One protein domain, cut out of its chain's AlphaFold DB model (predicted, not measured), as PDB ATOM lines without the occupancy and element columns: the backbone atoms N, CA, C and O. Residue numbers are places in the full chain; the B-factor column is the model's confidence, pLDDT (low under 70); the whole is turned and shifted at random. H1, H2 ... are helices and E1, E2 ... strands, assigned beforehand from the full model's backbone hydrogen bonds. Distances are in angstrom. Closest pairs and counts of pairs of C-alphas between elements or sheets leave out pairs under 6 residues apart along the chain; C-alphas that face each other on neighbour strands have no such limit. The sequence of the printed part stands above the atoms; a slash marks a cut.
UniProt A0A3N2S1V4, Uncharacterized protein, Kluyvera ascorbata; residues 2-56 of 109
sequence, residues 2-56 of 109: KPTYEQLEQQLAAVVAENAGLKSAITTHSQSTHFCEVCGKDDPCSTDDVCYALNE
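This is residues 2 to 56 of the 109 residues of an uncharacterized protein of Kluyvera ascorbata (UniProt A0A3N2S1V4). One long helix, H1, makes most of the length of a rod; past its end a small two-stranded hairpin, E1 and E2, carries the length on, and the short helix H2 folds back onto the last turns of H1. Much of H1 sticks out free. The printed part has 55 residues, in the order H1, E1, E2, H2, with E1 and E2 antiparallel; it is mostly helix and extended, with a radius of gyration of the C-alphas of 17.3 A and spans of 57 by 15 by 14 A.

H1, residues 5 to 30, begins at C-alpha 5 (-28.816, 39.771, -17.163) and is 37.1 A long. E1 is residues 33 to 36, 9.4 A, and E2 residues 41 to 44, 9.6 A. H2, residues 49 to 54, is 10.1 A long and ends at C-alpha 54 (-22.991, 35.170, 11.691).

H1 touches H2 with residues 23 to 30 alone, at a steep tilt of 53 degrees, opposite ways; the closest C-alphas, of Ser 30 and Cys 51, are 5.9 A apart. E1 and E2 form an antiparallel hairpin, at 142 degrees between directions, with N 34 and O 43 within hydrogen-bond range at 3.0 A and N 43 and O 34 at 2.8 A. E1 and H2 are apart. In H1 every O i to N i+4 pair is within hydrogen-bond range; in H2 0 of 2 are, but 3 of 3 O i to N i+3 pairs.

The C-alphas farthest apart, of Lys 2 and Gly 40, are 57.2 A apart. The printed part has no cut, and its three links are tight. Residue 56 has pLDDT under 70.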
ATOM      1  N   LYS A   2     -27.641  49.958 -19.123       71.44
ATOM      2  CA  LYS A   2     -28.019  49.063 -18.017       71.44
ATOM      3  C   LYS A   2     -27.273  47.727 -18.174       71.44
ATOM      4  O   LYS A   2     -27.113  47.310 -19.323       71.44
ATOM      5  N   PRO A   3     -26.796  47.108 -17.080       79.19
ATOM      6  CA  PRO A   3     -26.122  45.817 -17.144       79.19
ATOM      7  C   PRO A   3     -27.043  44.755 -17.752       79.19
ATOM      8  O   PRO A   3     -28.263  44.802 -17.573       79.19
ATOM      9  N   THR A   4     -26.456  43.829 -18.505       91.19
ATOM     10  CA  THR A   4     -27.167  42.662 -19.027       91.19
ATOM     11  C   THR A   4     -27.507  41.706 -17.886       91.19
ATOM     12  O   THR A   4     -26.925  41.765 -16.805       91.19
ATOM     13  N   TYR A   5     -28.446  40.799 -18.134       85.69
ATOM     14  CA  TYR A   5     -28.816  39.771 -17.163       85.69
ATOM     15  C   TYR A   5     -27.609  38.905 -16.751       85.69
ATOM     16  O   TYR A   5     -27.348  38.732 -15.567       85.69
ATOM     17  N   GLU A   6     -26.790  38.481 -17.714       88.31
ATOM     18  CA  GLU A   6     -25.575  37.696 -17.457       88.31
ATOM     19  C   GLU A   6     -24.527  38.474 -16.636       88.31
ATOM     20  O   GLU A   6     -23.859  37.919 -15.765       88.31
ATOM     21  N   GLN A   7     -24.425  39.793 -16.842       81.44
ATOM     22  CA  GLN A   7     -23.575  40.658 -16.015       81.44
ATOM     23  C   GLN A   7     -24.088  40.759 -14.575       81.44
ATOM     24  O   GLN A   7     -23.283  40.816 -13.646       81.44
ATOM     25  N   LEU A   8     -25.409  40.773 -14.373       82.62
ATOM     26  CA  LEU A   8     -26.011  40.771 -13.040       82.62
ATOM     27  C   LEU A   8     -25.794  39.434 -12.325       82.62
ATOM     28  O   LEU A   8     -25.459  39.442 -11.145       82.62
ATOM     29  N   GLU A   9     -25.909  38.301 -13.023       83.12
ATOM     30  CA  GLU A   9     -25.618  36.978 -12.451       83.12
ATOM     31  C   GLU A   9     -24.156  36.857 -12.006       83.12
ATOM     32  O   GLU A   9     -23.882  36.382 -10.903       83.12
ATOM     33  N   GLN A  10     -23.213  37.350 -12.815       81.88
ATOM     34  CA  GLN A  10     -21.795  37.376 -12.444       81.88
ATOM     35  C   GLN A  10     -21.533  38.265 -11.222       81.88
ATOM     36  O   GLN A  10     -20.788  37.872 -10.323       81.88
ATOM     37  N   GLN A  11     -22.155  39.446 -11.164       78.50
ATOM     38  CA  GLN A  11     -22.033  40.349 -10.016       78.50
ATOM     39  C   GLN A  11     -22.627  39.732  -8.748       78.50
ATOM     40  O   GLN A  11     -22.007  39.793  -7.688       78.50
ATOM     41  N   LEU A  12     -23.789  39.090  -8.856       82.44
ATOM     42  CA  LEU A  12     -24.411  38.376  -7.748       82.44
ATOM     43  C   LEU A  12     -23.512  37.242  -7.248       82.44
ATOM     44  O   LEU A  12     -23.276  37.141  -6.048       82.44
ATOM     45  N   ALA A  13     -22.984  36.413  -8.151       80.38
ATOM     46  CA  ALA A  13     -22.090  35.317  -7.791       80.38
ATOM     47  C   ALA A  13     -20.835  35.822  -7.061       80.38
ATOM     48  O   ALA A  13     -20.431  35.230  -6.059       80.38
ATOM     49  N   ALA A  14     -20.260  36.943  -7.510       77.44
ATOM     50  CA  ALA A  14     -19.127  37.580  -6.844       77.44
ATOM     51  C   ALA A  14     -19.479  38.048  -5.421       77.44
ATOM     52  O   ALA A  14     -18.758  37.726  -4.479       77.44
ATOM     53  N   VAL A  15     -20.618  38.726  -5.244       82.31
ATOM     54  CA  VAL A  15     -21.087  39.202  -3.929       82.31
ATOM     55  C   VAL A  15     -21.418  38.040  -2.986       82.31
ATOM     56  O   VAL A  15     -21.140  38.109  -1.787       82.31
ATOM     57  N   VAL A  16     -21.996  36.950  -3.496       81.62
ATOM     58  CA  VAL A  16     -22.266  35.737  -2.707       81.62
ATOM     59  C   VAL A  16     -20.956  35.084  -2.257       81.62
ATOM     60  O   VAL A  16     -20.835  34.710  -1.090       81.62
ATOM     61  N   ALA A  17     -19.962  34.985  -3.144       80.69
ATOM     62  CA  ALA A  17     -18.651  34.432  -2.813       80.69
ATOM     63  C   ALA A  17     -17.905  35.287  -1.773       80.69
ATOM     64  O   ALA A  17     -17.355  34.745  -0.813       80.69
ATOM     65  N   GLU A  18     -17.932  36.613  -1.918       79.06
ATOM     66  CA  GLU A  18     -17.348  37.546  -0.949       79.06
ATOM     67  C   GLU A  18     -18.019  37.418   0.427       79.06
ATOM     68  O   GLU A  18     -17.332  37.267   1.437       79.06
ATOM     69  N   ASN A  19     -19.356  37.354   0.477       85.44
ATOM     70  CA  ASN A  19     -20.097  37.123   1.722       85.44
ATOM     71  C   ASN A  19     -19.752  35.781   2.381       85.44
ATOM     72  O   ASN A  19     -19.622  35.713   3.603       85.44
ATOM     73  N   ALA A  20     -19.590  34.710   1.598       83.25
ATOM     74  CA  ALA A  20     -19.159  33.416   2.126       83.25
ATOM     75  C   ALA A  20     -17.749  33.498   2.741       83.25
ATOM     76  O   ALA A  20     -17.514  32.956   3.823       83.25
ATOM     77  N   GLY A  21     -16.833  34.224   2.092       86.56
ATOM     78  CA  GLY A  21     -15.495  34.506   2.615       86.56
ATOM     79  C   GLY A  21     -15.527  35.282   3.934       86.56
ATOM     80  O   GLY A  21     -14.873  34.883   4.898       86.56
ATOM     81  N   LEU A  22     -16.345  36.336   4.012       88.88
ATOM     82  CA  LEU A  22     -16.536  37.124   5.234       88.88
ATOM     83  C   LEU A  22     -17.102  36.270   6.378       88.88
ATOM     84  O   LEU A  22     -16.541  36.269   7.471       88.88
ATOM     85  N   LYS A  23     -18.149  35.472   6.127       87.81
ATOM     86  CA  LYS A  23     -18.711  34.550   7.133       87.81
ATOM     87  C   LYS A  23     -17.671  33.541   7.628       87.81
ATOM     88  O   LYS A  23     -17.606  33.268   8.825       87.81
ATOM     89  N   SER A  24     -16.831  33.013   6.739       89.62
ATOM     90  CA  SER A  24     -15.745  32.096   7.110       89.62
ATOM     91  C   SER A  24     -14.709  32.764   8.026       89.62
ATOM     92  O   SER A  24     -14.334  32.209   9.062       89.62
ATOM     93  N   ALA A  25     -14.297  33.991   7.692       92.75
ATOM     94  CA  ALA A  25     -13.360  34.763   8.503       92.75
ATOM     95  C   ALA A  25     -13.928  35.068   9.899       92.75
ATOM     96  O   ALA A  25     -13.252  34.838  10.900       92.75
ATOM     97  N   ILE A  26     -15.192  35.498   9.980       92.50
ATOM     98  CA  ILE A  26     -15.866  35.773  11.259       92.50
ATOM     99  C   ILE A  26     -16.046  34.482  12.072       92.50
ATOM    100  O   ILE A  26     -15.895  34.499  13.286       92.50
ATOM    101  N   THR A  27     -16.297  33.342  11.422       92.25
ATOM    102  CA  THR A  27     -16.369  32.035  12.102       92.25
ATOM    103  C   THR A  27     -15.023  31.628  12.698       92.25
ATOM    104  O   THR A  27     -14.961  31.094  13.799       92.25
ATOM    105  N   THR A  28     -13.925  31.893  11.989       94.25
ATOM    106  CA  THR A  28     -12.577  31.618  12.503       94.25
ATOM    107  C   THR A  28     -12.256  32.532  13.689       94.25
ATOM    108  O   THR A  28     -11.715  32.079  14.698       94.25
ATOM    109  N   HIS A  29     -12.641  33.809  13.597       92.88
ATOM    110  CA  HIS A  29     -12.531  34.760  14.703       92.88
ATOM    111  C   HIS A  29     -13.350  34.315  15.918       92.88
ATOM    112  O   HIS A  29     -12.807  34.254  17.013       92.88
ATOM    113  N   SER A  30     -14.612  33.911  15.739       92.81
ATOM    114  CA  SER A  30     -15.498  33.515  16.846       92.81
ATOM    115  C   SER A  30     -15.026  32.274  17.607       92.81
ATOM    116  O   SER A  30     -15.400  32.077  18.761       92.81
ATOM    117  N   GLN A  31     -14.193  31.444  16.980       93.56
ATOM    118  CA  GLN A  31     -13.572  30.263  17.584       93.56
ATOM    119  C   GLN A  31     -12.198  30.553  18.203       93.56
ATOM    120  O   GLN A  31     -11.572  29.652  18.762       93.56
ATOM    121  N   SER A  32     -11.712  31.790  18.085       92.44
ATOM    122  CA  SER A  32     -10.458  32.233  18.683       92.44
ATOM    123  C   SER A  32     -10.672  32.728  20.113       92.44
ATOM    124  O   SER A  32     -11.777  33.064  20.540       92.44
ATOM    125  N   THR A  33      -9.567  32.800  20.845       92.25
ATOM    126  CA  THR A  33      -9.500  33.340  22.199       92.25
ATOM    127  C   THR A  33      -8.342  34.318  22.230       92.25
ATOM    128  O   THR A  33      -7.254  33.984  21.752       92.25
ATOM    129  N   HIS A  34      -8.553  35.508  22.781       87.88
ATOM    130  CA  HIS A  34      -7.465  36.444  23.018       87.88
ATOM    131  C   HIS A  34      -7.174  36.529  24.515       87.88
ATOM    132  O   HIS A  34      -8.060  36.375  25.352       87.88
ATOM    133  N   PHE A  35      -5.911  36.742  24.870       89.69
ATOM    134  CA  PHE A  35      -5.533  36.916  26.265       89.69
ATOM    135  C   PHE A  35      -5.712  38.380  26.666       89.69
ATOM    136  O   PHE A  35      -5.093  39.276  26.089       89.69
ATOM    137  N   CYS A  36      -6.536  38.626  27.678       88.50
ATOM    138  CA  CYS A  36      -6.741  39.952  28.236       88.50
ATOM    139  C   CYS A  36      -5.640  40.260  29.259       88.50
ATOM    140  O   CYS A  36      -5.687  39.801  30.401       88.50
ATOM    141  N   GLU A  37      -4.663  41.088  28.883       89.06
ATOM    142  CA  GLU A  37      -3.551  41.477  29.770       89.06
ATOM    143  C   GLU A  37      -4.013  42.238  31.024       89.06
ATOM    144  O   GLU A  37      -3.374  42.167  32.072       89.06
ATOM    145  N   VAL A  38      -5.153  42.934  30.945       88.62
ATOM    146  CA  VAL A  38      -5.729  43.696  32.067       88.62
ATOM    147  C   VAL A  38      -6.303  42.770  33.139       88.62
ATOM    148  O   VAL A  38      -6.180  43.036  34.333       88.62
ATOM    149  N   CYS A  39      -6.955  41.692  32.713       87.75
ATOM    150  CA  CYS A  39      -7.714  40.803  33.581       87.75
ATOM    151  C   CYS A  39      -7.041  39.439  33.806       87.75
ATOM    152  O   CYS A  39      -7.489  38.674  34.662       87.75
ATOM    153  N   GLY A  40      -5.940  39.166  33.097       90.56
ATOM    154  CA  GLY A  40      -5.105  37.975  33.234       90.56
ATOM    155  C   GLY A  40      -5.804  36.681  32.824       90.56
ATOM    156  O   GLY A  40      -5.462  35.618  33.341       90.56
ATOM    157  N   LYS A  41      -6.829  36.771  31.972       90.00
ATOM    158  CA  LYS A  41      -7.694  35.653  31.590       90.00
ATOM    159  C   LYS A  41      -7.856  35.582  30.081       90.00
ATOM    160  O   LYS A  41      -7.786  36.593  29.388       90.00
ATOM    161  N   ASP A  42      -8.122  34.368  29.630       90.12
ATOM    162  CA  ASP A  42      -8.601  34.076  28.289       90.12
ATOM    163  C   ASP A  42      -9.994  34.685  28.093       90.12
ATOM    164  O   ASP A  42     -10.911  34.408  28.872       90.12
ATOM    165  N   ASP A  43     -10.132  35.516  27.065       86.94
ATOM    166  CA  ASP A  43     -11.376  36.156  26.658       86.94
ATOM    167  C   ASP A  43     -11.816  35.581  25.298       86.94
ATOM    168  O   ASP A  43     -11.111  35.740  24.290       86.94
ATOM    169  N   PRO A  44     -12.915  34.805  25.256       90.00
ATOM    170  CA  PRO A  44     -13.371  34.178  24.027       90.00
ATOM    171  C   PRO A  44     -13.904  35.232  23.054       90.00
ATOM    172  O   PRO A  44     -14.831  35.973  23.364       90.00
ATOM    173  N   CYS A  45     -13.404  35.224  21.819       91.00
ATOM    174  CA  CYS A  45     -13.834  36.168  20.786       91.00
ATOM    175  C   CYS A  45     -15.281  35.925  20.309       91.00
ATOM    176  O   CYS A  45     -15.822  36.701  19.523       91.00
ATOM    177  N   SER A  46     -15.935  34.846  20.753       88.69
ATOM    178  CA  SER A  46     -17.307  34.489  20.367       88.69
ATOM    179  C   SER A  46     -18.362  35.511  20.800       88.69
ATOM    180  O   SER A  46     -19.441  35.539  20.209       88.69
ATOM    181  N   THR A  47     -18.061  36.346  21.797       87.31
ATOM    182  CA  THR A  47     -18.949  37.416  22.281       87.31
ATOM    183  C   THR A  47     -18.695  38.775  21.635       87.31
ATOM    184  O   THR A  47     -19.414  39.721  21.943       87.31
ATOM    185  N   ASP A  48     -17.707  38.887  20.745       89.94
ATOM    186  CA  ASP A  48     -17.437  40.136  20.035       89.94
ATOM    187  C   ASP A  48     -18.604  40.510  19.114       89.94
ATOM    188  O   ASP A  48     -19.189  39.648  18.453       89.94
ATOM    189  N   ASP A  49     -18.889  41.810  18.986       89.19
ATOM    190  CA  ASP A  49     -20.032  42.309  18.208       89.19
ATOM    191  C   ASP A  49     -20.050  41.790  16.758       89.19
ATOM    192  O   ASP A  49     -21.105  41.509  16.185       89.19
ATOM    193  N   VAL A  50     -18.864  41.615  16.165       88.31
ATOM    194  CA  VAL A  50     -18.703  41.098  14.799       88.31
ATOM    195  C   VAL A  50     -19.232  39.668  14.649       88.31
ATOM    196  O   VAL A  50     -19.735  39.309  13.585       88.31
ATOM    197  N   CYS A  51     -19.187  38.857  15.707       89.75
ATOM    198  CA  CYS A  51     -19.656  37.475  15.692       89.75
ATOM    199  C   CYS A  51     -21.181  37.387  15.561       89.75
ATOM    200  O   CYS A  51     -21.682  36.412  14.999       89.75
ATOM    201  N   TYR A  52     -21.930  38.422  15.963       84.81
ATOM    202  CA  TYR A  52     -23.379  38.467  15.742       84.81
ATOM    203  C   TYR A  52     -23.756  38.577  14.259       84.81
ATOM    204  O   TYR A  52     -24.858  38.171  13.892       84.81
ATOM    205  N   ALA A  53     -22.844  39.025  13.388       83.50
ATOM    206  CA  ALA A  53     -23.060  39.028  11.939       83.50
ATOM    207  C   ALA A  53     -23.151  37.610  11.334       83.50
ATOM    208  O   ALA A  53     -23.591  37.455  10.194       83.50
ATOM    209  N   LEU A  54     -22.764  36.566  12.083       79.94
ATOM    210  CA  LEU A  54     -22.991  35.170  11.691       79.94
ATOM    211  C   LEU A  54     -24.438  34.726  11.878       79.94
ATOM    212  O   LEU A  54     -24.852  33.779  11.210       79.94
ATOM    213  N   ASN A  55     -25.182  35.363  12.786       74.38
ATOM    214  CA  ASN A  55     -26.490  34.856  13.167       74.38
ATOM    215  C   ASN A  55     -27.484  34.989  12.023       74.38
ATOM    216  O   ASN A  55     -28.180  34.018  11.756       74.38
ATOM    217  N   GLU A  56     -27.500  36.107  11.290       65.31
ATOM    218  CA  GLU A  56     -28.346  36.248  10.105       65.31
ATOM    219  C   GLU A  56     -27.755  37.255   9.112       65.31
ATOM    220  O   GLU A  56     -27.179  38.276   9.491       65.31
TER     221      GLU A  56